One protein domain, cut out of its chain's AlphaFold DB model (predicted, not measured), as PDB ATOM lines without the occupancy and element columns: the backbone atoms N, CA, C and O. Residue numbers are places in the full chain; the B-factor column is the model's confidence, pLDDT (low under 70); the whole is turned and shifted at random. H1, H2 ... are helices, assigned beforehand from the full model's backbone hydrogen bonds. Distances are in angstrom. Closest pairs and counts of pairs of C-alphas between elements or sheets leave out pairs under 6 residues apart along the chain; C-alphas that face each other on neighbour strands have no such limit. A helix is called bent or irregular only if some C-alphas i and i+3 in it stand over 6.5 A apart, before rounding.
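This is residues 175 to 299 of the 301 residues of the protein "GBP_C domain-containing protein" of Gossypium harknessii (UniProt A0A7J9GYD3). One very long helix, H2, kinked near residue 223, makes the long axis of a flat, loosely built domain. H1 runs back along the first part of H2 in a loose pair, H3 folds back on the last part of H2 to make a V with it, and H5, with the short H4 before it, sits by the middle stretch between those two ends. The printed part has 125 residues with five named helices, in the order H1, H2, H3, H4, H5, and no named strand; the class is all helix. The whole is loose, with a radius of gyration of the C-alphas of 19.3 A, and spans 66 by 36 by 19 A along its three main axes.

The longest helix is H2, residues 201 to 246, which measures 57.8 A from C-alpha 201 at (-4.915, 15.699, -14.942) to C-alpha 246 at (28.355, 55.768, -40.096). It has a kink of 30 degrees near residue 223, and it is only just irregular, with C-alphas 243 and 246 at 6.52 A from each other. Before it stands H1, residues 178 to 195, 25.6 A long, which begins with C-alpha 178 at (15.181, 34.279, -22.268). After H2 comes H3, residues 249 to 268, 28.6 A long; it is neither bent nor irregular, but only just: C-alphas 263 and 266 are 6.0 A apart. H4 is a short helix, residues 272 to 276, of 6.7 A. H5, residues 279 to 292, is 20.0 A long and ends with C-alpha 292 at (15.916, 41.326, -29.456).

H2 touches H3 with its residues 228 to 243 alone, through 26 pairs of C-alphas within 8 A. The closest C-alphas of the two are those of Val 239 and Glu 252, 4.9 A apart. H2 and H3 run opposite ways at a steep tilt of 45 degrees. H1 and H2 are close but not clearly touching; their closest C-alphas, those of Phe 185 and Met 212, are 7.7 A apart. These two helices run opposite ways at a shallow tilt of 24 degrees. H2 and H5 are near each other, with 8 pairs of C-alphas within 10 A. H1 and H5 are close but not clearly touching, the closest C-alphas being those of Ala 179 and Glu 289 at 7.1 A, and they stand about perpendicular at 71 degrees, only just past steep. H4 is close to but not clearly touching H2, with the closest C-alphas, those of Asn 224 and Ser 272, 7.5 A apart. H4 is also close to but not clearly touching H5, where the C-alphas of Leu 275 and Trp 281 come closest, at 6.4 A. H1 is apart from H3 and from H4, and H3 is apart from H5; H3 and H4 are only just apart, with closest C-alphas 8.2 A from each other. Every O i to N i+4 pair is within hydrogen-bond range in H1 and H5, against 39 of 42 in H2, 14 of 16 in H3 and 0 of 1 in H4, where 1 of 2 O i to N i+3 pairs is within range.

The two C-alphas farthest apart in the domain are those of Pro 199 and Lys 247, 66.2 A. The first and last printed C-alphas, those of Leu 175 and Leu 299, are 7.9 A apart. The printed part has no cut, and the four links between its helices are tight. The mean pLDDT of the printed part is 83.5, and 20 residues are under 70: residues 265 to 277, of which 265 to 268 belong to H3 and 272 to 276 to H4, and residues 293 to 299, after H5.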
ATOM      1  N   LEU A 175      17.544  34.263 -32.864       81.56
ATOM      2  CA  LEU A 175      18.073  35.115 -31.815       81.56
ATOM      3  C   LEU A 175      17.652  34.548 -30.450       81.56
ATOM      4  O   LEU A 175      16.459  34.471 -30.154       81.56
ATOM      5  N   PRO A 176      18.604  34.130 -29.597       83.81
ATOM      6  CA  PRO A 176      18.262  33.610 -28.280       83.81
ATOM      7  C   PRO A 176      17.640  34.719 -27.417       83.81
ATOM      8  O   PRO A 176      18.247  35.776 -27.246       83.81
ATOM      9  N   SER A 177      16.454  34.462 -26.854       86.44
ATOM     10  CA  SER A 177      15.793  35.347 -25.883       86.44
ATOM     11  C   SER A 177      15.190  34.550 -24.727       86.44
ATOM     12  O   SER A 177      14.275  33.738 -24.898       86.44
ATOM     13  N   MET A 178      15.686  34.821 -23.525       86.31
ATOM     14  CA  MET A 178      15.181  34.279 -22.268       86.31
ATOM     15  C   MET A 178      13.786  34.833 -21.946       86.31
ATOM     16  O   MET A 178      12.959  34.125 -21.370       86.31
ATOM     17  N   ALA A 179      13.492  36.082 -22.329       86.19
ATOM     18  CA  ALA A 179      12.175  36.684 -22.128       86.19
ATOM     19  C   ALA A 179      11.085  35.954 -22.932       86.19
ATOM     20  O   ALA A 179      10.064  35.573 -22.353       86.19
ATOM     21  N   LYS A 180      11.327  35.681 -24.227       86.94
ATOM     22  CA  LYS A 180      10.399  34.907 -25.076       86.94
ATOM     23  C   LYS A 180      10.173  33.498 -24.520       86.94
ATOM     24  O   LYS A 180       9.026  33.070 -24.389       86.94
ATOM     25  N   PHE A 181      11.245  32.811 -24.119       89.88
ATOM     26  CA  PHE A 181      11.157  31.476 -23.520       89.88
ATOM     27  C   PHE A 181      10.315  31.468 -22.233       89.88
ATOM     28  O   PHE A 181       9.401  30.659 -22.094       89.88
ATOM     29  N   ASN A 182      10.568  32.401 -21.307       89.69
ATOM     30  CA  ASN A 182       9.811  32.501 -20.054       89.69
ATOM     31  C   ASN A 182       8.336  32.872 -20.280       89.69
ATOM     32  O   ASN A 182       7.465  32.383 -19.560       89.69
ATOM     33  N   ALA A 183       8.040  33.719 -21.270       90.00
ATOM     34  CA  ALA A 183       6.666  34.056 -21.631       90.00
ATOM     35  C   ALA A 183       5.909  32.829 -22.164       90.00
ATOM     36  O   ALA A 183       4.813  32.537 -21.683       90.00
ATOM     37  N   GLY A 184       6.522  32.071 -23.082       90.50
ATOM     38  CA  GLY A 184       5.963  30.813 -23.586       90.50
ATOM     39  C   GLY A 184       5.772  29.774 -22.480       90.50
ATOM     40  O   GLY A 184       4.712  29.158 -22.384       90.50
ATOM     41  N   PHE A 185       6.739  29.669 -21.567       90.81
ATOM     42  CA  PHE A 185       6.656  28.798 -20.397       90.81
ATOM     43  C   PHE A 185       5.440  29.124 -19.514       90.81
ATOM     44  O   PHE A 185       4.671  28.241 -19.133       90.81
ATOM     45  N   LEU A 186       5.238  30.407 -19.194       91.94
ATOM     46  CA  LEU A 186       4.097  30.856 -18.392       91.94
ATOM     47  C   LEU A 186       2.765  30.639 -19.115       91.94
ATOM     48  O   LEU A 186       1.777  30.276 -18.476       91.94
ATOM     49  N   GLN A 187       2.732  30.857 -20.430       92.62
ATOM     50  CA  GLN A 187       1.549  30.622 -21.252       92.62
ATOM     51  C   GLN A 187       1.156  29.142 -21.251       92.62
ATOM     52  O   GLN A 187      -0.001  28.826 -20.981       92.62
ATOM     53  N   CYS A 188       2.122  28.251 -21.475       93.75
ATOM     54  CA  CYS A 188       1.954  26.806 -21.374       93.75
ATOM     55  C   CYS A 188       1.368  26.383 -20.025       93.75
ATOM     56  O   CYS A 188       0.362  25.679 -19.977       93.75
ATOM     57  N   ASN A 189       1.978  26.839 -18.923       93.12
ATOM     58  CA  ASN A 189       1.545  26.450 -17.585       93.12
ATOM     59  C   ASN A 189       0.101  26.897 -17.304       93.12
ATOM     60  O   ASN A 189      -0.703  26.121 -16.799       93.12
ATOM     61  N   ARG A 190      -0.251  28.131 -17.695       93.25
ATOM     62  CA  ARG A 190      -1.614  28.658 -17.525       93.25
ATOM     63  C   ARG A 190      -2.643  27.920 -18.377       93.25
ATOM     64  O   ARG A 190      -3.701  27.586 -17.855       93.25
ATOM     65  N   SER A 191      -2.352  27.679 -19.658       93.12
ATOM     66  CA  SER A 191      -3.271  26.958 -20.553       93.12
ATOM     67  C   SER A 191      -3.511  25.539 -20.040       93.12
ATOM     68  O   SER A 191      -4.657  25.124 -19.892       93.12
ATOM     69  N   PHE A 192      -2.453  24.836 -19.625       94.25
ATOM     70  CA  PHE A 192      -2.588  23.499 -19.056       94.25
ATOM     71  C   PHE A 192      -3.433  23.485 -17.770       94.25
ATOM     72  O   PHE A 192      -4.362  22.688 -17.662       94.25
ATOM     73  N   GLU A 193      -3.165  24.378 -16.811       92.19
ATOM     74  CA  GLU A 193      -3.910  24.445 -15.540       92.19
ATOM     75  C   GLU A 193      -5.406  24.753 -15.716       92.19
ATOM     76  O   GLU A 193      -6.230  24.263 -14.932       92.19
ATOM     77  N   GLN A 194      -5.745  25.574 -16.716       92.38
ATOM     78  CA  GLN A 194      -7.112  26.013 -16.993       92.38
ATOM     79  C   GLN A 194      -7.899  25.013 -17.845       92.38
ATOM     80  O   GLN A 194      -9.092  24.824 -17.607       92.38
ATOM     81  N   GLU A 195      -7.257  24.379 -18.827       94.12
ATOM     82  CA  GLU A 195      -7.945  23.585 -19.849       94.12
ATOM     83  C   GLU A 195      -7.887  22.071 -19.587       94.12
ATOM     84  O   GLU A 195      -8.820  21.358 -19.954       94.12
ATOM     85  N   CYS A 196      -6.846  21.550 -18.923       94.94
ATOM     86  CA  CYS A 196      -6.765  20.123 -18.599       94.94
ATOM     87  C   CYS A 196      -7.680  19.781 -17.409       94.94
ATOM     88  O   CYS A 196      -7.448  20.167 -16.258       94.94
ATOM     89  N   ILE A 197      -8.742  19.024 -17.698       94.06
ATOM     90  CA  ILE A 197      -9.796  18.656 -16.744       94.06
ATOM     91  C   ILE A 197     -10.004  17.136 -16.755       94.06
ATOM     92  O   ILE A 197      -9.899  16.476 -17.793       94.06
ATOM     93  N   GLY A 198     -10.353  16.586 -15.590       93.81
ATOM     94  CA  GLY A 198     -10.753  15.191 -15.420       93.81
ATOM     95  C   GLY A 198      -9.690  14.319 -14.738       93.81
ATOM     96  O   GLY A 198      -8.702  14.847 -14.221       93.81
ATOM     97  N   PRO A 199      -9.902  12.991 -14.710       94.38
ATOM     98  CA  PRO A 199      -9.086  12.041 -13.945       94.38
ATOM     99  C   PRO A 199      -7.610  12.027 -14.367       94.38
ATOM    100  O   PRO A 199      -6.712  11.839 -13.548       94.38
ATOM    101  N   SER A 200      -7.318  12.277 -15.646       94.81
ATOM    102  CA  SER A 200      -5.952  12.179 -16.171       94.81
ATOM    103  C   SER A 200      -5.067  13.377 -15.814       94.81
ATOM    104  O   SER A 200      -3.853  13.313 -16.022       94.81
ATOM    105  N   ARG A 201      -5.635  14.454 -15.251       94.38
ATOM    106  CA  ARG A 201      -4.915  15.699 -14.942       94.38
ATOM    107  C   ARG A 201      -3.685  15.468 -14.072       94.38
ATOM    108  O   ARG A 201      -2.607  15.914 -14.441       94.38
ATOM    109  N   ALA A 202      -3.823  14.745 -12.961       93.25
ATOM    110  CA  ALA A 202      -2.730  14.558 -12.003       93.25
ATOM    111  C   ALA A 202      -1.513  13.843 -12.625       93.25
ATOM    112  O   ALA A 202      -0.367  14.187 -12.342       93.25
ATOM    113  N   ASN A 203      -1.755  12.873 -13.511       94.00
ATOM    114  CA  ASN A 203      -0.695  12.163 -14.230       94.00
ATOM    115  C   ASN A 203       0.018  13.097 -15.222       94.00
ATOM    116  O   ASN A 203       1.248  13.175 -15.245       94.00
ATOM    117  N   TYR A 204      -0.748  13.863 -16.003       95.31
ATOM    118  CA  TYR A 204      -0.175  14.810 -16.959       95.31
ATOM    119  C   TYR A 204       0.518  15.998 -16.299       95.31
ATOM    120  O   TYR A 204       1.524  16.463 -16.820       95.31
ATOM    121  N   GLU A 205       0.062  16.446 -15.134       93.88
ATOM    122  CA  GLU A 205       0.710  17.503 -14.359       93.88
ATOM    123  C   GLU A 205       2.135  17.099 -13.951       93.88
ATOM    124  O   GLU A 205       3.086  17.852 -14.164       93.88
ATOM    125  N   GLN A 206       2.328  15.861 -13.481       94.12
ATOM    126  CA  GLN A 206       3.664  15.335 -13.181       94.12
ATOM    127  C   GLN A 206       4.562  15.267 -14.427       94.12
ATOM    128  O   GLN A 206       5.744  15.622 -14.368       94.12
ATOM    129  N   ARG A 207       4.012  14.827 -15.567       94.69
ATOM    130  CA  ARG A 207       4.739  14.790 -16.849       94.69
ATOM    131  C   ARG A 207       5.119  16.191 -17.319       94.69
ATOM    132  O   ARG A 207       6.264  16.399 -17.719       94.69
ATOM    133  N   MET A 208       4.200  17.145 -17.203       93.56
ATOM    134  CA  MET A 208       4.393  18.543 -17.573       93.56
ATOM    135  C   MET A 208       5.514  19.176 -16.749       93.56
ATOM    136  O   MET A 208       6.453  19.717 -17.324       93.56
ATOM    137  N   VAL A 209       5.501  19.029 -15.419       92.44
ATOM    138  CA  VAL A 209       6.569  19.549 -14.543       92.44
ATOM    139  C   VAL A 209       7.939  18.986 -14.937       92.44
ATOM    140  O   VAL A 209       8.925  19.725 -15.003       92.44
ATOM    141  N   LYS A 210       8.014  17.685 -15.252       94.88
ATOM    142  CA  LYS A 210       9.257  17.039 -15.693       94.88
ATOM    143  C   LYS A 210       9.739  17.564 -17.049       94.88
ATOM    144  O   LYS A 210      10.926  17.868 -17.182       94.88
ATOM    145  N   MET A 211       8.850  17.657 -18.040       94.00
ATOM    146  CA  MET A 211       9.166  18.193 -19.369       94.00
ATOM    147  C   MET A 211       9.644  19.641 -19.259       94.00
ATOM    148  O   MET A 211      10.749  19.958 -19.688       94.00
ATOM    149  N   MET A 212       8.895  20.479 -18.549       90.88
ATOM    150  CA  MET A 212       9.208  21.889 -18.326       90.88
ATOM    151  C   MET A 212      10.556  22.091 -17.625       90.88
ATOM    152  O   MET A 212      11.350  22.947 -18.026       90.88
ATOM    153  N   GLY A 213      10.864  21.276 -16.611       91.81
ATOM    154  CA  GLY A 213      12.169  21.284 -15.950       91.81
ATOM    155  C   GLY A 213      13.313  20.912 -16.900       91.81
ATOM    156  O   GLY A 213      14.342  21.595 -16.930       91.81
ATOM    157  N   LYS A 214      13.118  19.873 -17.725       92.94
ATOM    158  CA  LYS A 214      14.094  19.430 -18.729       92.94
ATOM    159  C   LYS A 214      14.333  20.516 -19.779       92.94
ATOM    160  O   LYS A 214      15.483  20.914 -19.965       92.94
ATOM    161  N   SER A 215      13.277  21.032 -20.402       90.69
ATOM    162  CA  SER A 215      13.349  22.062 -21.447       90.69
ATOM    163  C   SER A 215      14.012  23.338 -20.936       90.69
ATOM    164  O   SER A 215      14.887  23.886 -21.603       90.69
ATOM    165  N   ARG A 216      13.707  23.772 -19.704       89.62
ATOM    166  CA  ARG A 216      14.373  24.927 -19.082       89.62
ATOM    167  C   ARG A 216      15.871  24.701 -18.883       89.62
ATOM    168  O   ARG A 216      16.667  25.593 -19.169       89.62
ATOM    169  N   SER A 217      16.265  23.526 -18.393       88.81
ATOM    170  CA  SER A 217      17.681  23.201 -18.176       88.81
ATOM    171  C   SER A 217      18.472  23.156 -19.486       88.81
ATOM    172  O   SER A 217      19.587  23.678 -19.553       88.81
ATOM    173  N   LEU A 218      17.871  22.594 -20.540       88.00
ATOM    174  CA  LEU A 218      18.467  22.510 -21.867       88.00
ATOM    175  C   LEU A 218      18.608  23.908 -22.479       88.00
ATOM    176  O   LEU A 218      19.696  24.274 -22.921       88.00
ATOM    177  N   PHE A 219      17.542  24.711 -22.412       88.62
ATOM    178  CA  PHE A 219      17.543  26.081 -22.913       88.62
ATOM    179  C   PHE A 219      18.647  26.911 -22.261       88.62
ATOM    180  O   PHE A 219      19.448  27.501 -22.970       88.62
ATOM    181  N   ILE A 220      18.760  26.911 -20.927       84.50
ATOM    182  CA  ILE A 220      19.789  27.694 -20.216       84.50
ATOM    183  C   ILE A 220      21.206  27.266 -20.627       84.50
ATOM    184  O   ILE A 220      22.082  28.117 -20.805       84.50
ATOM    185  N   LYS A 221      21.433  25.957 -20.798       82.69
ATOM    186  CA  LYS A 221      22.732  25.418 -21.212       82.69
ATOM    187  C   LYS A 221      23.137  25.922 -22.601       82.69
ATOM    188  O   LYS A 221      24.278  26.342 -22.781       82.69
ATOM    189  N   GLU A 222      22.221  25.896 -23.567       84.62
ATOM    190  CA  GLU A 222      22.495  26.328 -24.946       84.62
ATOM    191  C   GLU A 222      22.451  27.852 -25.121       84.62
ATOM    192  O   GLU A 222      23.211  28.408 -25.918       84.62
ATOM    193  N   TYR A 223      21.601  28.536 -24.356       85.31
ATOM    194  CA  TYR A 223      21.362  29.975 -24.426       85.31
ATOM    195  C   TYR A 223      22.657  30.770 -24.278       85.31
ATOM    196  O   TYR A 223      22.962  31.597 -25.133       85.31
ATOM    197  N   ASN A 224      23.463  30.482 -23.250       79.69
ATOM    198  CA  ASN A 224      24.702  31.223 -22.998       79.69
ATOM    199  C   ASN A 224      25.705  31.088 -24.152       79.69
ATOM    200  O   ASN A 224      26.328  32.073 -24.549       79.69
ATOM    201  N   GLN A 225      25.839  29.884 -24.717       82.06
ATOM    202  CA  GLN A 225      26.748  29.633 -25.834       82.06
ATOM    203  C   GLN A 225      26.279  30.347 -27.109       82.06
ATOM    204  O   GLN A 225      27.078  30.987 -27.794       82.06
ATOM    205  N   ARG A 226      24.980  30.275 -27.423       85.81
ATOM    206  CA  ARG A 226      24.405  30.948 -28.596       85.81
ATOM    207  C   ARG A 226      24.444  32.466 -28.456       85.81
ATOM    208  O   ARG A 226      24.817  33.143 -29.410       85.81
ATOM    209  N   LEU A 227      24.110  32.989 -27.277       85.69
ATOM    210  CA  LEU A 227      24.184  34.413 -26.965       85.69
ATOM    211  C   LEU A 227      25.606  34.931 -27.169       85.69
ATOM    212  O   LEU A 227      25.801  35.936 -27.843       85.69
ATOM    213  N   PHE A 228      26.602  34.222 -26.637       82.94
ATOM    214  CA  PHE A 228      27.999  34.596 -26.808       82.94
ATOM    215  C   PHE A 228      28.396  34.681 -28.289       82.94
ATOM    216  O   PHE A 228      28.911  35.709 -28.728       82.94
ATOM    217  N   ASN A 229      28.091  33.646 -29.078       86.19
ATOM    218  CA  ASN A 229      28.396  33.627 -30.511       86.19
ATOM    219  C   ASN A 229      27.732  34.794 -31.259       86.19
ATOM    220  O   ASN A 229      28.353  35.422 -32.122       86.19
ATOM    221  N   TRP A 230      26.485  35.116 -30.908       88.25
ATOM    222  CA  TRP A 230      25.769  36.252 -31.478       88.25
ATOM    223  C   TRP A 230      26.372  37.593 -31.076       88.25
ATOM    224  O   TRP A 230      26.543  38.447 -31.940       88.25
ATOM    225  N   LEU A 231      26.748  37.776 -29.808       86.88
ATOM    226  CA  LEU A 231      27.387  39.001 -29.327       86.88
ATOM    227  C   LEU A 231      28.738  39.243 -30.015       86.88
ATOM    228  O   LEU A 231      29.018  40.366 -30.435       86.88
ATOM    229  N   VAL A 232      29.547  38.194 -30.199       87.62
ATOM    230  CA  VAL A 232      30.818  38.279 -30.937       87.62
ATOM    231  C   VAL A 232      30.561  38.672 -32.391       87.62
ATOM    232  O   VAL A 232      31.134  39.649 -32.878       87.62
ATOM    233  N   THR A 233      29.640  37.983 -33.068       87.75
ATOM    234  CA  THR A 233      29.276  38.283 -34.462       87.75
ATOM    235  C   THR A 233      28.756  39.717 -34.611       87.75
ATOM    236  O   THR A 233      29.195  40.454 -35.493       87.75
ATOM    237  N   PHE A 234      27.870  40.146 -33.710       88.44
ATOM    238  CA  PHE A 234      27.304  41.490 -33.694       88.44
ATOM    239  C   PHE A 234      28.379  42.559 -33.468       88.44
ATOM    240  O   PHE A 234      28.384  43.573 -34.163       88.44
ATOM    241  N   SER A 235      29.335  42.323 -32.563       89.12
ATOM    242  CA  SER A 235      30.437  43.262 -32.318       89.12
ATOM    243  C   SER A 235      31.307  43.483 -33.565       89.12
ATOM    244  O   SER A 235      31.612  44.627 -33.897       89.12
ATOM    245  N   LEU A 236      31.616  42.426 -34.330       89.81
ATOM    246  CA  LEU A 236      32.375  42.529 -35.583       89.81
ATOM    247  C   LEU A 236      31.599  43.272 -36.679       89.81
ATOM    248  O   LEU A 236      32.168  44.111 -37.383       89.81
ATOM    249  N   ILE A 237      30.295  43.009 -36.804       89.25
ATOM    250  CA  ILE A 237      29.418  43.745 -37.727       89.25
ATOM    251  C   ILE A 237      29.396  45.232 -37.354       89.25
ATOM    252  O   ILE A 237      29.551  46.084 -38.228       89.25
ATOM    253  N   MET A 238      29.274  45.559 -36.066       86.81
ATOM    254  CA  MET A 238      29.260  46.946 -35.591       86.81
ATOM    255  C   MET A 238      30.576  47.686 -35.861       86.81
ATOM    256  O   MET A 238      30.529  48.873 -36.182       86.81
ATOM    257  N   VAL A 239      31.730  47.008 -35.821       88.75
ATOM    258  CA  VAL A 239      33.011  47.594 -36.266       88.75
ATOM    259  C   VAL A 239      32.943  47.976 -37.748       88.75
ATOM    260  O   VAL A 239      33.292  49.102 -38.108       88.75
ATOM    261  N   MET A 240      32.455  47.079 -38.615       87.75
ATOM    262  CA  MET A 240      32.319  47.378 -40.046       87.75
ATOM    263  C   MET A 240      31.335  48.527 -40.299       87.75
ATOM    264  O   MET A 240      31.643  49.455 -41.046       87.75
ATOM    265  N   VAL A 241      30.171  48.513 -39.649       87.56
ATOM    266  CA  VAL A 241      29.151  49.565 -39.783       87.56
ATOM    267  C   VAL A 241      29.680  50.913 -39.284       87.56
ATOM    268  O   VAL A 241      29.547  51.924 -39.978       87.56
ATOM    269  N   GLY A 242      30.320  50.936 -38.112       86.38
ATOM    270  CA  GLY A 242      30.898  52.144 -37.524       86.38
ATOM    271  C   GLY A 242      31.961  52.774 -38.420       86.38
ATOM    272  O   GLY A 242      31.942  53.988 -38.630       86.38
ATOM    273  N   ARG A 243      32.831  51.949 -39.015       86.50
ATOM    274  CA  ARG A 243      33.933  52.403 -39.871       86.50
ATOM    275  C   ARG A 243      33.494  52.807 -41.277       86.50
ATOM    276  O   ARG A 243      33.951  53.827 -41.788       86.50
ATOM    277  N   PHE A 244      32.633  52.015 -41.915       88.81
ATOM    278  CA  PHE A 244      32.334  52.165 -43.343       88.81
ATOM    279  C   PHE A 244      31.018  52.891 -43.633       88.81
ATOM    280  O   PHE A 244      30.947  53.614 -44.626       88.81
ATOM    281  N   ILE A 245      30.000  52.737 -42.781       88.44
ATOM    282  CA  ILE A 245      28.662  53.301 -43.021       88.44
ATOM    283  C   ILE A 245      28.501  54.627 -42.281       88.44
ATOM    284  O   ILE A 245      28.298  55.665 -42.906       88.44
ATOM    285  N   ILE A 246      28.619  54.599 -40.951       85.44
ATOM    286  CA  ILE A 246      28.355  55.768 -40.096       85.44
ATOM    287  C   ILE A 246      29.589  56.685 -40.021       85.44
ATOM    288  O   ILE A 246      29.451  57.890 -39.819       85.44
ATOM    289  N   LYS A 247      30.794  56.132 -40.228       86.25
ATOM    290  CA  LYS A 247      32.094  56.824 -40.114       86.25
ATOM    291  C   LYS A 247      32.272  57.523 -38.760       86.25
ATOM    292  O   LYS A 247      32.797  58.632 -38.684       86.25
ATOM    293  N   PHE A 248      31.821  56.874 -37.686       87.38
ATOM    294  CA  PHE A 248      31.848  57.431 -36.335       87.38
ATOM    295  C   PHE A 248      32.759  56.618 -35.417       87.38
ATOM    296  O   PHE A 248      32.447  55.491 -35.028       87.38
ATOM    297  N   ILE A 249      33.887  57.226 -35.046       84.69
ATOM    298  CA  ILE A 249      34.999  56.535 -34.383       84.69
ATOM    299  C   ILE A 249      34.649  56.020 -32.982       84.69
ATOM    300  O   ILE A 249      35.192  55.012 -32.546       84.69
ATOM    301  N   LEU A 250      33.709  56.659 -32.273       87.00
ATOM    302  CA  LEU A 250      33.319  56.206 -30.933       87.00
ATOM    303  C   LEU A 250      32.538  54.887 -30.972       87.00
ATOM    304  O   LEU A 250      32.721  54.060 -30.084       87.00
ATOM    305  N   ILE A 251      31.709  54.663 -32.003       84.62
ATOM    306  CA  ILE A 251      31.005  53.381 -32.188       84.62
ATOM    307  C   ILE A 251      32.013  52.277 -32.512       84.62
ATOM    308  O   ILE A 251      31.921  51.185 -31.959       84.62
ATOM    309  N   GLU A 252      33.001  52.575 -33.358       85.69
ATOM    310  CA  GLU A 252      34.086  51.640 -33.667       85.69
ATOM    311  C   GLU A 252      34.881  51.269 -32.404       85.69
ATOM    312  O   GLU A 252      35.056  50.085 -32.117       85.69
ATOM    313  N   MET A 253      35.296  52.257 -31.603       86.69
ATOM    314  CA  MET A 253      36.016  52.019 -30.347       86.69
ATOM    315  C   MET A 253      35.187  51.200 -29.350       86.69
ATOM    316  O   MET A 253      35.706  50.257 -28.755       86.69
ATOM    317  N   ALA A 254      33.898  51.512 -29.189       87.38
ATOM    318  CA  ALA A 254      33.008  50.763 -28.304       87.38
ATOM    319  C   ALA A 254      32.838  49.300 -28.753       87.38
ATOM    320  O   ALA A 254      32.881  48.392 -27.922       87.38
ATOM    321  N   ALA A 255      32.699  49.058 -30.060       88.00
ATOM    322  CA  ALA A 255      32.571  47.714 -30.616       88.00
ATOM    323  C   ALA A 255      33.858  46.886 -30.437       88.00
ATOM    324  O   ALA A 255      33.781  45.717 -30.060       88.00
ATOM    325  N   TRP A 256      35.038  47.494 -30.612       89.56
ATOM    326  CA  TRP A 256      36.321  46.838 -30.330       89.56
ATOM    327  C   TRP A 256      36.503  46.495 -28.854       89.56
ATOM    328  O   TRP A 256      36.949  45.394 -28.534       89.56
ATOM    329  N   VAL A 257      36.135  47.408 -27.952       88.31
ATOM    330  CA  VAL A 257      36.180  47.152 -26.506       88.31
ATOM    331  C   VAL A 257      35.268  45.979 -26.143       88.31
ATOM    332  O   VAL A 257      35.701  45.084 -25.419       88.31
ATOM    333  N   LEU A 258      34.046  45.933 -26.689       86.06
ATOM    334  CA  LEU A 258      33.123  44.815 -26.485       86.06
ATOM    335  C   LEU A 258      33.697  43.496 -27.022       86.06
ATOM    336  O   LEU A 258      33.638  42.486 -26.328       86.06
ATOM    337  N   PHE A 259      34.288  43.497 -28.219       88.50
ATOM    338  CA  PHE A 259      34.894  42.303 -28.815       88.50
ATOM    339  C   PHE A 259      36.063  41.762 -27.976       88.50
ATOM    340  O   PHE A 259      36.093  40.576 -27.645       88.50
ATOM    341  N   ILE A 260      36.996  42.631 -27.570       85.81
ATOM    342  CA  ILE A 260      38.136  42.252 -26.720       85.81
ATOM    343  C   ILE A 260      37.640  41.732 -25.371       85.81
ATOM    344  O   ILE A 260      38.155  40.727 -24.878       85.81
ATOM    345  N   PHE A 261      36.632  42.383 -24.783       83.88
ATOM    346  CA  PHE A 261      36.007  41.913 -23.553       83.88
ATOM    347  C   PHE A 261      35.424  40.508 -23.737       83.88
ATOM    348  O   PHE A 261      35.756  39.616 -22.964       83.88
ATOM    349  N   LEU A 262      34.626  40.274 -24.783       83.75
ATOM    350  CA  LEU A 262      34.026  38.967 -25.050       83.75
ATOM    351  C   LEU A 262      35.090  37.879 -25.244       83.75
ATOM    352  O   LEU A 262      35.006  36.849 -24.587       83.75
ATOM    353  N   GLU A 263      36.125  38.100 -26.052       82.62
ATOM    354  CA  GLU A 263      37.162  37.086 -26.312       82.62
ATOM    355  C   GLU A 263      38.092  36.834 -25.117       82.62
ATOM    356  O   GLU A 263      38.461  35.691 -24.840       82.62
ATOM    357  N   THR A 264      38.470  37.880 -24.383       79.38
ATOM    358  CA  THR A 264      39.478  37.766 -23.316       79.38
ATOM    359  C   THR A 264      38.843  37.370 -21.987       79.38
ATOM    360  O   THR A 264      39.351  36.498 -21.286       79.38
ATOM    361  N   TYR A 265      37.718  37.991 -21.630       69.44
ATOM    362  CA  TYR A 265      37.084  37.804 -20.326       69.44
ATOM    363  C   TYR A 265      36.362  36.460 -20.235       69.44
ATOM    364  O   TYR A 265      36.504  35.738 -19.249       69.44
ATOM    365  N   THR A 266      35.617  36.080 -21.276       68.81
ATOM    366  CA  THR A 266      34.798  34.861 -21.211       68.81
ATOM    367  C   THR A 266      35.629  33.586 -21.304       68.81
ATOM    368  O   THR A 266      35.283  32.621 -20.633       68.81
ATOM    369  N   ARG A 267      36.758  33.579 -22.034       69.00
ATOM    370  CA  ARG A 267      37.675  32.422 -22.096       69.00
ATOM    371  C   ARG A 267      38.368  32.135 -20.763       69.00
ATOM    372  O   ARG A 267      38.704  30.987 -20.496       69.00
ATOM    373  N   ILE A 268      38.579  33.159 -19.935       67.06
ATOM    374  CA  ILE A 268      39.225  33.028 -18.621       67.06
ATOM    375  C   ILE A 268      38.220  32.567 -17.548       67.06
ATOM    376  O   ILE A 268      38.583  31.794 -16.667       67.06
ATOM    377  N   PHE A 269      36.951  32.981 -17.644       62.75
ATOM    378  CA  PHE A 269      35.893  32.682 -16.663       62.75
ATOM    379  C   PHE A 269      34.814  31.721 -17.202       62.75
ATOM    380  O   PHE A 269      33.650  31.799 -16.823       62.75
ATOM    381  N   TRP A 270      35.182  30.799 -18.098       62.09
ATOM    382  CA  TRP A 270      34.253  29.950 -18.860       62.09
ATOM    383  C   TRP A 270      33.632  28.788 -18.061       62.09
ATOM    384  O   TRP A 270      33.504  27.672 -18.560       62.09
ATOM    385  N   SER A 271      33.232  29.014 -16.808       63.12
ATOM    386  CA  SER A 271      32.246  28.142 -16.171       63.12
ATOM    387  C   SER A 271      30.869  28.781 -16.333       63.12
ATOM    388  O   SER A 271      30.647  29.923 -15.932       63.12
ATOM    389  N   SER A 272      29.930  28.046 -16.933       56.25
ATOM    390  CA  SER A 272      28.546  28.487 -17.165       56.25
ATOM    391  C   SER A 272      27.841  28.976 -15.895       56.25
ATOM    392  O   SER A 272      26.922  29.784 -15.975       56.25
ATOM    393  N   GLU A 273      28.285  28.502 -14.728       59.69
ATOM    394  CA  GLU A 273      27.795  28.940 -13.424       59.69
ATOM    395  C   GLU A 273      28.369  30.300 -13.005       59.69
ATOM    396  O   GLU A 273      27.620  31.129 -12.501       59.69
ATOM    397  N   SER A 274      29.655  30.588 -13.250       63.34
ATOM    398  CA  SER A 274      30.264  31.862 -12.825       63.34
ATOM    399  C   SER A 274      29.767  33.070 -13.626       63.34
ATOM    400  O   SER A 274      29.639  34.164 -13.073       63.34
ATOM    401  N   LEU A 275      29.406  32.870 -14.898       63.50
ATOM    402  CA  LEU A 275      28.778  33.895 -15.741       63.50
ATOM    403  C   LEU A 275      27.383  34.285 -15.233       63.50
ATOM    404  O   LEU A 275      26.996  35.447 -15.337       63.50
ATOM    405  N   TYR A 276      26.648  33.337 -14.644       61.06
ATOM    406  CA  TYR A 276      25.276  33.555 -14.180       61.06
ATOM    407  C   TYR A 276      25.181  34.444 -12.932       61.06
ATOM    408  O   TYR A 276      24.110  34.966 -12.657       61.06
ATOM    409  N   TYR A 277      26.275  34.621 -12.183       65.12
ATOM    410  CA  TYR A 277      26.323  35.471 -10.984       65.12
ATOM    411  C   TYR A 277      27.039  36.809 -11.221       65.12
ATOM    412  O   TYR A 277      27.224  37.592 -10.288       65.12
ATOM    413  N   ASN A 278      27.477  37.086 -12.453       75.25
ATOM    414  CA  ASN A 278      28.288  38.256 -12.752       75.25
ATOM    415  C   ASN A 278      27.419  39.475 -13.130       75.25
ATOM    416  O   ASN A 278      26.700  39.427 -14.134       75.25
ATOM    417  N   PRO A 279      27.516  40.607 -12.409       80.06
ATOM    418  CA  PRO A 279      26.692  41.789 -12.673       80.06
ATOM    419  C   PRO A 279      26.942  42.420 -14.053       80.06
ATOM    420  O   PRO A 279      26.012  42.951 -14.659       80.06
ATOM    421  N   VAL A 280      28.166  42.330 -14.587       77.56
ATOM    422  CA  VAL A 280      28.498  42.843 -15.928       77.56
ATOM    423  C   VAL A 280      27.837  41.985 -17.006       77.56
ATOM    424  O   VAL A 280      27.291  42.515 -17.972       77.56
ATOM    425  N   TRP A 281      27.818  40.662 -16.820       78.00
ATOM    426  CA  TRP A 281      27.129  39.754 -17.736       78.00
ATOM    427  C   TRP A 281      25.617  39.992 -17.730       78.00
ATOM    428  O   TRP A 281      25.012  40.083 -18.795       78.00
ATOM    429  N   HIS A 282      25.009  40.203 -16.558       79.88
ATOM    430  CA  HIS A 282      23.592  40.568 -16.467       79.88
ATOM    431  C   HIS A 282      23.257  41.866 -17.204       79.88
ATOM    432  O   HIS A 282      22.220  41.934 -17.862       79.88
ATOM    433  N   PHE A 283      24.126  42.878 -17.143       82.56
ATOM    434  CA  PHE A 283      23.932  44.120 -17.892       82.56
ATOM    435  C   PHE A 283      23.971  43.891 -19.414       82.56
ATOM    436  O   PHE A 283      23.117  44.402 -20.145       82.56
ATOM    437  N   ILE A 284      24.916  43.074 -19.894       80.25
ATOM    438  CA  ILE A 284      25.026  42.698 -21.313       80.25
ATOM    439  C   ILE A 284      23.790  41.913 -21.764       80.25
ATOM    440  O   ILE A 284      23.187  42.256 -22.779       80.25
ATOM    441  N   VAL A 285      23.371  40.911 -20.986       82.19
ATOM    442  CA  VAL A 285      22.159  40.120 -21.247       82.19
ATOM    443  C   VAL A 285      20.927  41.022 -21.278       82.19
ATOM    444  O   VAL A 285      20.147  40.943 -22.216       82.19
ATOM    445  N   SER A 286      20.766  41.929 -20.311       82.50
ATOM    446  CA  SER A 286      19.628  42.860 -20.271       82.50
ATOM    447  C   SER A 286      19.583  43.781 -21.493       82.50
ATOM    448  O   SER A 286      18.505  44.084 -22.005       82.50
ATOM    449  N   THR A 287      20.746  44.234 -21.964       83.38
ATOM    450  CA  THR A 287      20.849  45.075 -23.164       83.38
ATOM    451  C   THR A 287      20.496  44.273 -24.416       83.38
ATOM    452  O   THR A 287      19.704  44.739 -25.232       83.38
ATOM    453  N   TRP A 288      21.016  43.048 -24.541       84.88
ATOM    454  CA  TRP A 288      20.670  42.122 -25.621       84.88
ATOM    455  C   TRP A 288      19.170  41.818 -25.661       84.88
ATOM    456  O   TRP A 288      18.540  41.974 -26.704       84.88
ATOM    457  N   GLU A 289      18.585  41.453 -24.518       84.38
ATOM    458  CA  GLU A 289      17.152  41.183 -24.404       84.38
ATOM    459  C   GLU A 289      16.337  42.411 -24.807       84.38
ATOM    460  O   GLU A 289      15.399  42.270 -25.569       84.38
ATOM    461  N   THR A 290      16.715  43.630 -24.416       82.75
ATOM    462  CA  THR A 290      15.980  44.846 -24.829       82.75
ATOM    463  C   THR A 290      16.016  45.079 -26.348       82.75
ATOM    464  O   THR A 290      15.076  45.634 -26.915       82.75
ATOM    465  N   ILE A 291      17.094  44.662 -27.017       79.50
ATOM    466  CA  ILE A 291      17.262  44.811 -28.469       79.50
ATOM    467  C   ILE A 291      16.471  43.738 -29.229       79.50
ATOM    468  O   ILE A 291      15.808  44.055 -30.214       79.50
ATOM    469  N   VAL A 292      16.540  42.480 -28.784       77.06
ATOM    470  CA  VAL A 292      15.916  41.326 -29.456       77.06
ATOM    471  C   VAL A 292      14.438  41.168 -29.085       77.06
ATOM    472  O   VAL A 292      13.619  40.788 -29.919       77.06
ATOM    473  N   TYR A 293      14.077  41.483 -27.844       69.94
ATOM    474  CA  TYR A 293      12.712  41.492 -27.331       69.94
ATOM    475  C   TYR A 293      12.142  42.914 -27.421       69.94
ATOM    476  O   TYR A 293      11.989  43.618 -26.423       69.94
ATOM    477  N   ASN A 294      11.827  43.353 -28.641       60.22
ATOM    478  CA  ASN A 294      11.095  44.596 -28.870       60.22
ATOM    479  C   ASN A 294       9.677  44.277 -29.383       60.22
ATOM    480  O   ASN A 294       9.550  43.694 -30.459       60.22
ATOM    481  N   PRO A 295       8.599  44.672 -28.676       53.69
ATOM    482  CA  PRO A 295       7.222  44.383 -29.090       53.69
ATOM    483  C   PRO A 295       6.818  45.003 -30.442       53.69
ATOM    484  O   PRO A 295       5.759  44.669 -30.966       53.69
ATOM    485  N   ILE A 296       7.635  45.901 -31.009       47.88
ATOM    486  CA  ILE A 296       7.381  46.582 -32.290       47.88
ATOM    487  C   ILE A 296       8.148  45.929 -33.460       47.88
ATOM    488  O   ILE A 296       7.750  46.078 -34.614       47.88
ATOM    489  N   LEU A 297       9.221  45.181 -33.186       49.00
ATOM    490  CA  LEU A 297      10.093  44.559 -34.189       49.00
ATOM    491  C   LEU A 297      10.344  43.104 -33.794       49.00
ATOM    492  O   LEU A 297      11.275  42.806 -33.048       49.00
ATOM    493  N   ASP A 298       9.519  42.191 -34.304       54.81
ATOM    494  CA  ASP A 298       9.792  40.760 -34.176       54.81
ATOM    495  C   ASP A 298      10.898  40.373 -35.168       54.81
ATOM    496  O   ASP A 298      10.638  40.000 -36.308       54.81
ATOM    497  N   LEU A 299      12.153  40.533 -34.740       56.97
ATOM    498  CA  LEU A 299      13.363  40.257 -35.529       56.97
ATOM    499  C   LEU A 299      13.536  38.767 -35.901       56.97
ATOM    500  O   LEU A 299      14.450  38.434 -36.656       56.97
TER     501      LEU A 299